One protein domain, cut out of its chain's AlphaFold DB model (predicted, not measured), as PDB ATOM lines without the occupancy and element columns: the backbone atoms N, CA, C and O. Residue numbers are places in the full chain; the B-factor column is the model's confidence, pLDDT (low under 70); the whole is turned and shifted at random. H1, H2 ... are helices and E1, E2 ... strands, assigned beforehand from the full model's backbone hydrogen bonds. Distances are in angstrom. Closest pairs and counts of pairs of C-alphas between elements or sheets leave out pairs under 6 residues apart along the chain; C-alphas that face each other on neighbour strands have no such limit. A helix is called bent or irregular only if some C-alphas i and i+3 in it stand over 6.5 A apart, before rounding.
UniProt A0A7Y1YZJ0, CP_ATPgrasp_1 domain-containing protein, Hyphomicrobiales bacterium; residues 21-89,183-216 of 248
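This is residues 21 to 89 and 183 to 216 of the 248 residues of the protein "CP_ATPgrasp_1 domain-containing protein" of Hyphomicrobiales bacterium (UniProt A0A7Y1YZJ0). A loose, open arrangement of helices has two at its middle, H2 and H3, where the last residues of H3 meet the long H2 at a steep tilt. At one end the irregular H1 meets the short H4, at the opposite end the small two-stranded hairpin E1 E2 reaches out beyond H2, and H5, the last element, lies off by itself, touching no helix. The printed part has 103 residues, with five named helices and two named strands in the order H1, H2, E1, E2, H3, H4, H5; the sheet, in the order E1, E2, is antiparallel and the class is mostly helix. The whole is loose, with a radius of gyration of the C-alphas of 16.2 A, and the C-alphas span 48 by 39 by 30 A.

H1, residues 33 to 44, touches H4, residues 197 to 200, with its residues 37 to 42 alone; the closest C-alphas are those of Ile 38 and Leu 199, 5.7 A apart. A tight link of 2 residues leads from H1 to H2, residues 47 to 63, yet these two helices are apart. H3, residues 183 to 195, touches H2 with residues 191 to 195 alone, the closest C-alphas being those of Ala 57 and Ala 195, 6.2 A apart. H2 and H3 run opposite ways at a steep tilt of 48 degrees. E1, residues 67 to 71, and E2, residues 76 to 80, form an antiparallel hairpin at 143 degrees, with N 68 and O 79 at 2.8 A and N 79 and O 68 at 2.9 A, within hydrogen-bond range. The closest C-alphas of H2 and E2 are those of Leu 62 and Val 80, 6.3 A apart. H3 and H4 are close but not clearly touching, the C-alphas of Met 193 and Ala 200 being 6.9 A apart. H5, residues 211 to 216, is apart from H3 and from H4. Every O i to N i+4 pair is within hydrogen-bond range in H2, H3 and H5, against 6 of 8 in H1; H4 is too short for such a pair.

Residues 21 to 32 hold no named element. H1 begins at C-alpha 33 at (231.965, 130.917, 216.264), is 17.7 A long, and is irregular, with C-alphas 34 and 37 at 7.6 A. H2 is 24.5 A long and starts at C-alpha 47 at (216.948, 149.511, 215.196). E1 measures 12.5 A, E2 12.9 A and H3 17.8 A. H4 has 4 residues, and H5 ends at C-alpha 216 at (217.573, 120.869, 184.129).

The C-alphas farthest apart are those of Ala 33 and Arg 74, at 49.6 A. Residues 90 to 182 are cut out, and C-alphas 89 and 183 are 19.0 A apart across the cut. Of the links that are printed whole, none is long; H4 to H5, with 10 residues, is short. Mean pLDDT of the printed part is 83.3, and residues 65 to 81 are under 70.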
ATOM      1  N   GLU A  21     214.675 129.452 226.237       82.69
ATOM      2  CA  GLU A  21     215.178 128.097 226.529       82.69
ATOM      3  C   GLU A  21     215.564 127.299 225.268       82.69
ATOM      4  O   GLU A  21     216.318 126.332 225.349       82.69
ATOM      5  N   HIS A  22     215.108 127.724 224.089       86.75
ATOM      6  CA  HIS A  22     215.283 126.991 222.831       86.75
ATOM      7  C   HIS A  22     216.624 127.268 222.145       86.75
ATOM      8  O   HIS A  22     217.243 128.319 222.336       86.75
ATOM      9  N   PHE A  23     217.067 126.340 221.293       90.81
ATOM     10  CA  PHE A  23     218.245 126.553 220.457       90.81
ATOM     11  C   PHE A  23     218.052 127.792 219.568       90.81
ATOM     12  O   PHE A  23     217.069 127.893 218.836       90.81
ATOM     13  N   CYS A  24     219.004 128.726 219.602       91.50
ATOM     14  CA  CYS A  24     218.982 129.916 218.755       91.50
ATOM     15  C   CYS A  24     220.038 129.811 217.663       91.50
ATOM     16  O   CYS A  24     221.189 129.532 217.948       91.50
ATOM     17  N   GLU A  25     219.696 130.089 216.413       91.94
ATOM     18  CA  GLU A  25     220.665 129.979 215.312       91.94
ATOM     19  C   GLU A  25     221.746 131.072 215.361       91.94
ATOM     20  O   GLU A  25     222.799 130.915 214.759       91.94
ATOM     21  N   LEU A  26     221.526 132.169 216.099       89.56
ATOM     22  CA  LEU A  26     222.534 133.213 216.305       89.56
ATOM     23  C   LEU A  26     223.467 132.905 217.480       89.56
ATOM     24  O   LEU A  26     224.661 133.172 217.381       89.56
ATOM     25  N   GLU A  27     222.958 132.366 218.589       87.75
ATOM     26  CA  GLU A  27     223.742 132.162 219.821       87.75
ATOM     27  C   GLU A  27     224.032 130.683 220.125       87.75
ATOM     28  O   GLU A  27     224.996 130.344 220.794       87.75
ATOM     29  N   GLY A  28     223.251 129.758 219.591       85.75
ATOM     30  CA  GLY A  28     223.279 128.340 219.937       85.75
ATOM     31  C   GLY A  28     222.808 128.106 221.369       85.75
ATOM     32  O   GLY A  28     221.929 128.804 221.871       85.75
ATOM     33  N   LEU A  29     223.420 127.125 222.034       79.75
ATOM     34  CA  LEU A  29     223.320 126.922 223.486       79.75
ATOM     35  C   LEU A  29     224.439 127.665 224.253       79.75
ATOM     36  O   LEU A  29     224.612 127.439 225.449       79.75
ATOM     37  N   GLY A  30     225.228 128.509 223.571       75.19
ATOM     38  CA  GLY A  30     226.465 129.110 224.083       75.19
ATOM     39  C   GLY A  30     227.006 130.229 223.183       75.19
ATOM     40  O   GLY A  30     226.303 131.194 222.917       75.19
ATOM     41  N   GLU A  31     228.264 130.144 222.738       74.06
ATOM     42  CA  GLU A  31     228.804 131.021 221.683       74.06
ATOM     43  C   GLU A  31     229.037 130.193 220.412       74.06
ATOM     44  O   GLU A  31     229.767 129.199 220.431       74.06
ATOM     45  N   LEU A  32     228.436 130.605 219.293       86.25
ATOM     46  CA  LEU A  32     228.666 130.008 217.978       86.25
ATOM     47  C   LEU A  32     229.709 130.822 217.207       86.25
ATOM     48  O   LEU A  32     229.459 131.944 216.771       86.25
ATOM     49  N   ALA A  33     230.883 130.234 216.976       90.38
ATOM     50  CA  ALA A  33     231.965 130.917 216.264       90.38
ATOM     51  C   ALA A  33     231.561 131.364 214.845       90.38
ATOM     52  O   ALA A  33     231.977 132.428 214.392       90.38
ATOM     53  N   HIS A  34     230.730 130.578 214.153       92.19
ATOM     54  CA  HIS A  34     230.340 130.841 212.766       92.19
ATOM     55  C   HIS A  34     229.333 131.996 212.604       92.19
ATOM     56  O   HIS A  34     229.144 132.471 211.488       92.19
ATOM     57  N   THR A  35     228.709 132.468 213.689       93.38
ATOM     58  CA  THR A  35     227.773 133.607 213.667       93.38
ATOM     59  C   THR A  35     228.355 134.883 214.266       93.38
ATOM     60  O   THR A  35     227.700 135.925 214.219       93.38
ATOM     61  N   ARG A  36     229.582 134.835 214.803       92.00
ATOM     62  CA  ARG A  36     230.230 135.952 215.508       92.00
ATOM     63  C   ARG A  36     230.196 137.258 214.712       92.00
ATOM     64  O   ARG A  36     229.750 138.275 215.240       92.00
ATOM     65  N   ASP A  37     230.624 137.221 213.454       92.81
ATOM     66  CA  ASP A  37     230.732 138.428 212.627       92.81
ATOM     67  C   ASP A  37     229.352 139.035 212.340       92.81
ATOM     68  O   ASP A  37     229.153 140.240 212.509       92.81
ATOM     69  N   ILE A  38     228.365 138.198 211.990       92.69
ATOM     70  CA  ILE A  38     226.974 138.634 211.779       92.69
ATOM     71  C   ILE A  38     226.400 139.226 213.060       92.69
ATOM     72  O   ILE A  38     225.811 140.302 213.015       92.69
ATOM     73  N   ARG A  39     226.607 138.577 214.209       91.81
ATOM     74  CA  ARG A  39     226.155 139.092 215.504       91.81
ATOM     75  C   ARG A  39     226.753 140.453 215.818       91.81
ATOM     76  O   ARG A  39     226.018 141.352 216.210       91.81
ATOM     77  N   GLN A  40     228.066 140.614 215.656       91.88
ATOM     78  CA  GLN A  40     228.743 141.878 215.938       91.88
ATOM     79  C   GLN A  40     228.198 143.003 215.055       91.88
ATOM     80  O   GLN A  40     227.943 144.105 215.538       91.88
ATOM     81  N   ARG A  41     227.987 142.719 213.767       92.88
ATOM     82  CA  ARG A  41     227.466 143.691 212.802       92.88
ATOM     83  C   ARG A  41     226.011 144.033 213.069       92.88
ATOM     84  O   ARG A  41     225.683 145.211 213.105       92.88
ATOM     85  N   LEU A  42     225.168 143.033 213.333       91.69
ATOM     86  CA  LEU A  42     223.788 143.248 213.768       91.69
ATOM     87  C   LEU A  42     223.746 144.108 215.032       91.69
ATOM     88  O   LEU A  42     222.985 145.068 215.070       91.69
ATOM     89  N   ASN A  43     224.600 143.828 216.024       91.88
ATOM     90  CA  ASN A  43     224.628 144.595 217.268       91.88
ATOM     91  C   ASN A  43     225.052 146.058 217.062       91.88
ATOM     92  O   ASN A  43     224.630 146.927 217.818       91.88
ATOM     93  N   ALA A  44     225.859 146.335 216.034       91.69
ATOM     94  CA  ALA A  44     226.283 147.683 215.668       91.69
ATOM     95  C   ALA A  44     225.227 148.477 214.871       91.69
ATOM     96  O   ALA A  44     225.406 149.679 214.661       91.69
ATOM     97  N   LEU A  45     224.145 147.840 214.408       90.06
ATOM     98  CA  LEU A  45     223.066 148.529 213.704       90.06
ATOM     99  C   LEU A  45     222.122 149.235 214.680       90.06
ATOM    100  O   LEU A  45     221.771 148.721 215.734       90.06
ATOM    101  N   ASP A  46     221.621 150.393 214.263       90.25
ATOM    102  CA  ASP A  46     220.482 151.033 214.916       90.25
ATOM    103  C   ASP A  46     219.159 150.369 214.483       90.25
ATOM    104  O   ASP A  46     218.934 150.110 213.294       90.25
ATOM    105  N   LEU A  47     218.246 150.150 215.435       89.62
ATOM    106  CA  LEU A  47     216.948 149.511 215.196       89.62
ATOM    107  C   LEU A  47     216.088 150.296 214.194       89.62
ATOM    108  O   LEU A  47     215.401 149.693 213.362       89.62
ATOM    109  N   ALA A  48     216.102 151.633 214.243       90.56
ATOM    110  CA  ALA A  48     215.346 152.438 213.284       90.56
ATOM    111  C   ALA A  48     215.952 152.335 211.873       90.56
ATOM    112  O   ALA A  48     215.211 152.230 210.887       90.56
ATOM    113  N   GLY A  49     217.283 152.284 211.783       89.50
ATOM    114  CA  GLY A  49     218.031 151.955 210.570       89.50
ATOM    115  C   GLY A  49     217.664 150.593 209.980       89.50
ATOM    116  O   GLY A  49     217.294 150.521 208.806       89.50
ATOM    117  N   LEU A  50     217.692 149.533 210.792       90.94
ATOM    118  CA  LEU A  50     217.336 148.174 210.373       90.94
ATOM    119  C   LEU A  50     215.894 148.107 209.857       90.94
ATOM    120  O   LEU A  50     215.649 147.620 208.755       90.94
ATOM    121  N   ARG A  51     214.937 148.679 210.601       91.19
ATOM    122  CA  ARG A  51     213.522 148.733 210.192       91.19
ATOM    123  C   ARG A  51     213.316 149.490 208.882       91.19
ATOM    124  O   ARG A  51     212.432 149.129 208.110       91.19
ATOM    125  N   ARG A  52     214.084 150.556 208.633       91.75
ATOM    126  CA  ARG A  52     214.028 151.290 207.360       91.75
ATOM    127  C   ARG A  52     214.487 150.401 206.207       91.75
ATOM    128  O   ARG A  52     213.722 150.227 205.266       91.75
ATOM    129  N   ARG A  53     215.658 149.774 206.337       91.31
ATOM    130  CA  ARG A  53     216.207 148.855 205.326       91.31
ATOM    131  C   ARG A  53     215.275 147.674 205.055       91.31
ATOM    132  O   ARG A  53     215.060 147.337 203.900       91.31
ATOM    133  N   ALA A  54     214.656 147.110 206.096       90.38
ATOM    134  CA  ALA A  54     213.660 146.046 205.963       90.38
ATOM    135  C   ALA A  54     212.450 146.473 205.114       90.38
ATOM    136  O   ALA A  54     212.015 145.737 204.231       90.38
ATOM    137  N   ARG A  55     211.922 147.685 205.341       90.12
ATOM    138  CA  ARG A  55     210.821 148.228 204.526       90.12
ATOM    139  C   ARG A  55     211.239 148.467 203.079       90.12
ATOM    140  O   ARG A  55     210.447 148.199 202.181       90.12
ATOM    141  N   ASP A  56     212.445 148.978 202.861       89.81
ATOM    142  CA  ASP A  56     212.958 149.235 201.515       89.81
ATOM    143  C   ASP A  56     213.177 147.918 200.749       89.81
ATOM    144  O   ASP A  56     212.747 147.807 199.603       89.81
ATOM    145  N   ALA A  57     213.702 146.882 201.412       88.38
ATOM    146  CA  ALA A  57     213.818 145.533 200.860       88.38
ATOM    147  C   ALA A  57     212.445 144.921 200.513       88.38
ATOM    148  O   ALA A  57     212.258 144.371 199.430       88.38
ATOM    149  N   GLY A  58     211.444 145.079 201.387       84.25
ATOM    150  CA  GLY A  58     210.077 144.620 201.105       84.25
ATOM    151  C   GLY A  58     209.420 145.337 199.916       84.25
ATOM    152  O   GLY A  58     208.709 144.714 199.131       84.25
ATOM    153  N   ARG A  59     209.682 146.641 199.738       84.75
ATOM    154  CA  ARG A  59     209.235 147.405 198.554       84.75
ATOM    155  C   ARG A  59     209.914 146.946 197.276       84.75
ATOM    156  O   ARG A  59     209.326 147.017 196.205       84.75
ATOM    157  N   GLU A  60     211.148 146.491 197.376       84.06
ATOM    158  CA  GLU A  60     211.852 145.967 196.225       84.06
ATOM    159  C   GLU A  60     211.296 144.620 195.755       84.06
ATOM    160  O   GLU A  60     211.081 144.456 194.557       84.06
ATOM    161  N   LEU A  61     210.969 143.706 196.676       79.75
ATOM    162  CA  LEU A  61     210.285 142.454 196.326       79.75
ATOM    163  C   LEU A  61     208.969 142.707 195.577       79.75
ATOM    164  O   LEU A  61     208.686 142.030 194.590       79.75
ATOM    165  N   LEU A  62     208.204 143.722 196.005       78.50
ATOM    166  CA  LEU A  62     207.012 144.191 195.285       78.50
ATOM    167  C   LEU A  62     207.339 144.607 193.851       78.50
ATOM    168  O   LEU A  62     206.674 144.171 192.916       78.50
ATOM    169  N   ASN A  63     208.352 145.457 193.679       80.56
ATOM    170  CA  ASN A  63     208.712 146.013 192.376       80.56
ATOM    171  C   ASN A  63     209.250 144.954 191.406       80.56
ATOM    172  O   ASN A  63     209.046 145.076 190.201       80.56
ATOM    173  N   LEU A  64     209.920 143.922 191.921       75.12
ATOM    174  CA  LEU A  64     210.408 142.790 191.132       75.12
ATOM    175  C   LEU A  64     209.302 141.781 190.782       75.12
ATOM    176  O   LEU A  64     209.561 140.826 190.058       75.12
ATOM    177  N   GLY A  65     208.072 141.980 191.274       68.81
ATOM    178  CA  GLY A  65     206.967 141.049 191.042       68.81
ATOM    179  C   GLY A  65     207.171 139.702 191.736       68.81
ATOM    180  O   GLY A  65     206.590 138.701 191.323       68.81
ATOM    181  N   ILE A  66     207.995 139.663 192.789       69.44
ATOM    182  CA  ILE A  66     208.209 138.473 193.616       69.44
ATOM    183  C   ILE A  66     207.034 138.400 194.594       69.44
ATOM    184  O   ILE A  66     207.123 138.699 195.787       69.44
ATOM    185  N   THR A  67     205.877 138.076 194.032       61.53
ATOM    186  CA  THR A  67     204.600 137.974 194.724       61.53
ATOM    187  C   THR A  67     204.076 136.554 194.626       61.53
ATOM    188  O   THR A  67     204.312 135.848 193.648       61.53
ATOM    189  N   PHE A  68     203.344 136.130 195.647       58.41
ATOM    190  CA  PHE A  68     202.642 134.862 195.661       58.41
ATOM    191  C   PHE A  68     201.144 135.110 195.647       58.41
ATOM    192  O   PHE A  68     200.630 135.973 196.360       58.41
ATOM    193  N   THR A  69     200.436 134.328 194.847       52.44
ATOM    194  CA  THR A  69     198.983 134.387 194.803       52.44
ATOM    195  C   THR A  69     198.421 133.650 196.014       52.44
ATOM    196  O   THR A  69     198.520 132.425 196.117       52.44
ATOM    197  N   VAL A  70     197.817 134.386 196.948       47.84
ATOM    198  CA  VAL A  70     196.986 133.780 197.991       47.84
ATOM    199  C   VAL A  70     195.626 133.494 197.385       47.84
ATOM    200  O   VAL A  70     194.871 134.416 197.074       47.84
ATOM    201  N   TYR A  71     195.302 132.213 197.241       44.03
ATOM    202  CA  TYR A  71     193.947 131.788 196.928       44.03
ATOM    203  C   TYR A  71     193.096 131.903 198.194       44.03
ATOM    204  O   TYR A  71     193.112 131.023 199.051       44.03
ATOM    205  N   SER A  72     192.372 133.014 198.332       44.22
ATOM    206  CA  SER A  72     191.219 133.078 199.233       44.22
ATOM    207  C   SER A  72     189.973 132.628 198.467       44.22
ATOM    208  O   SER A  72     189.943 132.739 197.243       44.22
ATOM    209  N   GLU A  73     188.943 132.122 199.153       44.59
ATOM    210  CA  GLU A  73     187.757 131.473 198.554       44.59
ATOM    211  C   GLU A  73     187.000 132.303 197.491       44.59
ATOM    212  O   GLU A  73     186.086 131.780 196.852       44.59
ATOM    213  N   ARG A  74     187.346 133.584 197.276       43.62
ATOM    214  CA  ARG A  74     186.727 134.443 196.253       43.62
ATOM    215  C   ARG A  74     187.680 135.338 195.452       43.62
ATOM    216  O   ARG A  74     187.251 135.822 194.411       43.62
ATOM    217  N   GLU A  75     188.940 135.525 195.856       40.41
ATOM    218  CA  GLU A  75     189.897 136.386 195.139       40.41
ATOM    219  C   GLU A  75     191.340 135.867 195.255       40.41
ATOM    220  O   GLU A  75     191.807 135.488 196.336       40.41
ATOM    221  N   ALA A  76     192.040 135.875 194.117       52.19
ATOM    222  CA  ALA A  76     193.484 135.705 194.007       52.19
ATOM    223  C   ALA A  76     194.144 137.058 194.305       52.19
ATOM    224  O   ALA A  76     194.134 137.949 193.459       52.19
ATOM    225  N   ILE A  77     194.662 137.229 195.523       54.62
ATOM    226  CA  ILE A  77     195.373 138.453 195.909       54.62
ATOM    227  C   ILE A  77     196.865 138.145 195.892       54.62
ATOM    228  O   ILE A  77     197.334 137.296 196.657       54.62
ATOM    229  N   ASP A  78     197.606 138.854 195.047       58.12
ATOM    230  CA  ASP A  78     199.063 138.803 195.051       58.12
ATOM    231  C   ASP A  78     199.584 139.475 196.326       58.12
ATOM    232  O   ASP A  78     199.371 140.664 196.576       58.12
ATOM    233  N   ARG A  79     200.234 138.684 197.179       62.56
ATOM    234  CA  ARG A  79     200.908 139.156 198.390       62.56
ATOM    235  C   ARG A  79     202.409 139.001 198.245       62.56
ATOM    236  O   ARG A  79     202.907 138.120 197.558       62.56
ATOM    237  N   VAL A  80     203.142 139.862 198.929       64.81
ATOM    238  CA  VAL A  80     204.597 139.747 199.056       64.81
ATOM    239  C   VAL A  80     204.871 138.784 200.183       64.81
ATOM    240  O   VAL A  80     204.266 138.915 201.254       64.81
ATOM    241  N   LEU A  81     205.771 137.829 199.963       65.31
ATOM    242  CA  LEU A  81     206.227 136.981 201.054       65.31
ATOM    243  C   LEU A  81     206.901 137.874 202.111       65.31
ATOM    244  O   LEU A  81     207.779 138.661 201.751       65.31
ATOM    245  N   PRO A  82     206.508 137.795 203.395       71.12
ATOM    246  CA  PRO A  82     207.191 138.537 204.444       71.12
ATOM    247  C   PRO A  82     208.684 138.189 204.436       71.12
ATOM    248  O   PRO A  82     209.052 137.026 204.590       71.12
ATOM    249  N   PHE A  83     209.531 139.195 204.235       82.81
ATOM    250  CA  PHE A  83     210.981 139.042 204.263       82.81
ATOM    251  C   PHE A  83     211.509 139.388 205.652       82.81
ATOM    252  O   PHE A  83     211.338 140.519 206.117       82.81
ATOM    253  N   ASP A  84     212.154 138.420 206.299       87.31
ATOM    254  CA  ASP A  84     212.927 138.665 207.511       87.31
ATOM    255  C   ASP A  84     214.365 139.048 207.137       87.31
ATOM    256  O   ASP A  84     215.026 138.390 206.333       87.31
ATOM    257  N   VAL A  85     214.834 140.145 207.722       89.69
ATOM    258  CA  VAL A  85     216.175 140.693 207.497       89.69
ATOM    259  C   VAL A  85     217.237 140.023 208.362       89.69
ATOM    260  O   VAL A  85     218.426 140.251 208.147       89.69
ATOM    261  N   ILE A  86     216.832 139.221 209.348       91.25
ATOM    262  CA  ILE A  86     217.745 138.457 210.190       91.25
ATOM    263  C   ILE A  86     218.001 137.101 209.518       91.25
ATOM    264  O   ILE A  86     217.098 136.266 209.451       91.25
ATOM    265  N   PRO A  87     219.215 136.848 208.993       91.88
ATOM    266  CA  PRO A  87     219.493 135.603 208.299       91.88
ATOM    267  C   PRO A  87     219.522 134.425 209.278       91.88
ATOM    268  O   PRO A  87     220.131 134.496 210.347       91.88
ATOM    269  N   ARG A  88     218.950 133.294 208.860       93.56
ATOM    270  CA  ARG A  88     219.206 132.000 209.495       93.56
ATOM    271  C   ARG A  88     220.557 131.477 209.017       93.56
ATOM    272  O   ARG A  88     220.696 131.074 207.863       93.56
ATOM    273  N   VAL A  89     221.554 131.513 209.894       93.38
ATOM    274  CA  VAL A  89     222.919 131.085 209.578       93.38
ATOM    275  C   VAL A  89     223.092 129.627 209.985       93.38
ATOM    276  O   VAL A  89     222.752 129.257 211.101       93.38
ATOM    277  N   SER A 183     212.195 129.413 194.261       82.88
ATOM    278  CA  SER A 183     212.293 130.805 193.816       82.88
ATOM    279  C   SER A 183     212.502 131.752 194.997       82.88
ATOM    280  O   SER A 183     213.355 132.626 194.922       82.88
ATOM    281  N   TYR A 184     211.825 131.531 196.128       83.88
ATOM    282  CA  TYR A 184     212.024 132.357 197.320       83.88
ATOM    283  C   TYR A 184     213.436 132.238 197.884       83.88
ATOM    284  O   TYR A 184     213.965 133.221 198.381       83.88
ATOM    285  N   VAL A 185     214.065 131.062 197.815       88.50
ATOM    286  CA  VAL A 185     215.436 130.875 198.317       88.50
ATOM    287  C   VAL A 185     216.422 131.737 197.528       88.50
ATOM    288  O   VAL A 185     217.248 132.424 198.131       88.50
ATOM    289  N   ILE A 186     216.303 131.725 196.200       89.62
ATOM    290  CA  ILE A 186     217.169 132.487 195.292       89.62
ATOM    291  C   ILE A 186     216.921 133.988 195.472       89.62
ATOM    292  O   ILE A 186     217.845 134.742 195.773       89.62
ATOM    293  N   GLU A 187     215.660 134.413 195.415       87.50
ATOM    294  CA  GLU A 187     215.311 135.830 195.526       87.50
ATOM    295  C   GLU A 187     215.630 136.413 196.910       87.50
ATOM    296  O   GLU A 187     216.176 137.514 197.016       87.50
ATOM    297  N   ASN A 188     215.383 135.666 197.994       89.31
ATOM    298  CA  ASN A 188     215.759 136.100 199.340       89.31
ATOM    299  C   ASN A 188     217.279 136.234 199.474       89.31
ATOM    300  O   ASN A 188     217.748 137.143 200.161       89.31
ATOM    301  N   ARG A 189     218.062 135.363 198.818       91.56
ATOM    302  CA  ARG A 189     219.523 135.484 198.797       91.56
ATOM    303  C   ARG A 189     219.955 136.757 198.080       91.56
ATOM    304  O   ARG A 189     220.743 137.515 198.646       91.56
ATOM    305  N   HIS A 190     219.457 136.999 196.870       90.19
ATOM    306  CA  HIS A 190     219.805 138.191 196.090       90.19
ATOM    307  C   HIS A 190     219.407 139.474 196.812       90.19
ATOM    308  O   HIS A 190     220.206 140.409 196.902       90.19
ATOM    309  N   LEU A 191     218.205 139.505 197.393       89.62
ATOM    310  CA  LEU A 191     217.737 140.638 198.177       89.62
ATOM    311  C   LEU A 191     218.609 140.870 199.409       89.62
ATOM    312  O   LEU A 191     219.028 142.002 199.635       89.62
ATOM    313  N   MET A 192     218.920 139.824 200.181       91.38
ATOM    314  CA  MET A 192     219.781 139.941 201.359       91.38
ATOM    315  C   MET A 192     221.156 140.498 200.981       91.38
ATOM    316  O   MET A 192     221.641 141.424 201.625       91.38
ATOM    317  N   MET A 193     221.757 140.001 199.897       91.25
ATOM    318  CA  MET A 193     223.078 140.454 199.462       91.25
ATOM    319  C   MET A 193     223.102 141.907 198.987       91.25
ATOM    320  O   MET A 193     224.112 142.589 199.147       91.25
ATOM    321  N   ARG A 194     221.997 142.402 198.425       89.44
ATOM    322  CA  ARG A 194     221.882 143.787 197.953       89.44
ATOM    323  C   ARG A 194     221.457 144.760 199.050       89.44
ATOM    324  O   ARG A 194     221.985 145.867 199.126       89.44
ATOM    325  N   ALA A 195     220.508 144.363 199.895       89.56
ATOM    326  CA  ALA A 195     219.974 145.196 200.966       89.56
ATOM    327  C   ALA A 195     220.869 145.195 202.213       89.56
ATOM    328  O   ALA A 195     220.870 146.188 202.946       89.56
ATOM    329  N   PHE A 196     221.630 144.116 202.444       91.94
ATOM    330  CA  PHE A 196     222.517 143.893 203.594       91.94
ATOM    331  C   PHE A 196     223.931 143.385 203.235       91.94
ATOM    332  O   PHE A 196     224.412 142.428 203.848       91.94
ATOM    333  N   PRO A 197     224.648 144.036 202.295       92.12
ATOM    334  CA  PRO A 197     226.005 143.626 201.921       92.12
ATOM    335  C   PRO A 197     226.993 143.730 203.091       92.12
ATOM    336  O   PRO A 197     227.893 142.909 203.220       92.12
ATOM    337  N   ASP A 198     226.790 144.703 203.981       92.75
ATOM    338  CA  ASP A 198     227.553 144.905 205.216       92.75
ATOM    339  C   ASP A 198     227.432 143.730 206.191       92.75
ATOM    340  O   ASP A 198     228.412 143.384 206.844       92.75
ATOM    341  N   LEU A 199     226.266 143.076 206.279       91.62
ATOM    342  CA  LEU A 199     226.102 141.890 207.127       91.62
ATOM    343  C   LEU A 199     226.888 140.694 206.586       91.62
ATOM    344  O   LEU A 199     227.465 139.949 207.375       91.62
ATOM    345  N   ALA A 200     226.957 140.542 205.264       88.62
ATOM    346  CA  ALA A 200     227.583 139.405 204.592       88.62
ATOM    347  C   ALA A 200     229.075 139.599 204.256       88.62
ATOM    348  O   ALA A 200     229.743 138.635 203.887       88.62
ATOM    349  N   ASP A 201     229.614 140.814 204.385       90.12
ATOM    350  CA  ASP A 201     230.980 141.151 203.968       90.12
ATOM    351  C   ASP A 201     232.044 140.202 204.556       90.12
ATOM    352  O   ASP A 201     232.040 139.902 205.746       90.12
ATOM    353  N   GLY A 202     232.956 139.683 203.737       87.38
ATOM    354  CA  GLY A 202     233.989 138.734 204.181       87.38
ATOM    355  C   GLY A 202     233.496 137.350 204.646       87.38
ATOM    356  O   GLY A 202     234.326 136.487 204.945       87.38
ATOM    357  N   ILE A 203     232.184 137.086 204.669       91.62
ATOM    358  CA  ILE A 203     231.619 135.774 205.006       91.62
ATOM    359  C   ILE A 203     231.511 134.944 203.732       91.62
ATOM    360  O   ILE A 203     230.918 135.352 202.735       91.62
ATOM    361  N   ARG A 204     232.065 133.730 203.763       92.06
ATOM    362  CA  ARG A 204     231.932 132.782 202.651       92.06
ATOM    363  C   ARG A 204     230.563 132.110 202.695       92.06
ATOM    364  O   ARG A 204     230.384 131.118 203.395       92.06
ATOM    365  N   ILE A 205     229.620 132.657 201.938       93.25
ATOM    366  CA  ILE A 205     228.264 132.124 201.781       93.25
ATOM    367  C   ILE A 205     228.230 131.214 200.545       93.25
ATOM    368  O   ILE A 205     228.725 131.590 199.487       93.25
ATOM    369  N   ALA A 206     227.659 130.015 200.677       93.44
ATOM    370  CA  ALA A 206     227.479 129.096 199.552       93.44
ATOM    371  C   ALA A 206     226.393 129.604 198.591       93.44
ATOM    372  O   ALA A 206     225.339 130.046 199.049       93.44
ATOM    373  N   ASP A 207     226.640 129.523 197.285       91.88
ATOM    374  CA  ASP A 207     225.725 129.994 196.240       91.88
ATOM    375  C   ASP A 207     224.480 129.093 196.090       91.88
ATOM    376  O   ASP A 207     224.507 127.907 196.426       91.88
ATOM    377  N   VAL A 208     223.380 129.672 195.607       93.31
ATOM    378  CA  VAL A 208     222.096 129.010 195.326       93.31
ATOM    379  C   VAL A 208     221.628 129.198 193.873       93.31
ATOM    380  O   VAL A 208     220.654 128.562 193.466       93.31
ATOM    381  N   ASP A 209     222.327 130.007 193.071       91.44
ATOM    382  CA  ASP A 209     221.877 130.434 191.736       91.44
ATOM    383  C   ASP A 209     221.850 129.299 190.704       91.44
ATOM    384  O   ASP A 209     221.036 129.284 189.775       91.44
ATOM    385  N   GLU A 210     222.690 128.281 190.887       90.94
ATOM    386  CA  GLU A 210     222.798 127.156 189.957       90.94
ATOM    387  C   GLU A 210     221.635 126.158 190.043       90.94
ATOM    388  O   GLU A 210     221.591 125.204 189.260       90.94
ATOM    389  N   TYR A 211     220.671 126.350 190.953       91.25
ATOM    390  CA  TYR A 211     219.560 125.412 191.143       91.25
ATOM    391  C   TYR A 211     218.840 125.081 189.828       91.25
ATOM    392  O   TYR A 211     218.646 123.908 189.509       91.25
ATOM    393  N   GLY A 212     218.478 126.093 189.030       90.44
ATOM    394  CA  GLY A 212     217.738 125.882 187.782       90.44
ATOM    395  C   GLY A 212     218.530 125.083 186.743       90.44
ATOM    396  O   GLY A 212     217.986 124.196 186.083       90.44
ATOM    397  N   ALA A 213     219.833 125.353 186.627       91.94
ATOM    398  CA  ALA A 213     220.719 124.621 185.725       91.94
ATOM    399  C   ALA A 213     220.909 123.165 186.180       91.94
ATOM    400  O   ALA A 213     220.825 122.255 185.352       91.94
ATOM    401  N   ARG A 214     221.096 122.941 187.487       92.56
ATOM    402  CA  ARG A 214     221.226 121.604 188.085       92.56
ATOM    403  C   ARG A 214     219.945 120.790 187.947       92.56
ATOM    404  O   ARG A 214     220.017 119.628 187.564       92.56
ATOM    405  N   LEU A 215     218.783 121.404 188.172       92.06
ATOM    406  CA  LEU A 215     217.491 120.751 187.973       92.06
ATOM    407  C   LEU A 215     217.299 120.340 186.511       92.06
ATOM    408  O   LEU A 215     216.914 119.208 186.240       92.06
ATOM    409  N   ARG A 216     217.617 121.223 185.555       91.81
ATOM    410  CA  ARG A 216     217.573 120.869 184.129       91.81
ATOM    411  C   ARG A 216     218.519 119.710 183.803       91.81
ATOM    412  O   ARG A 216     218.143 118.839 183.029       91.81
TER     413      ARG A 216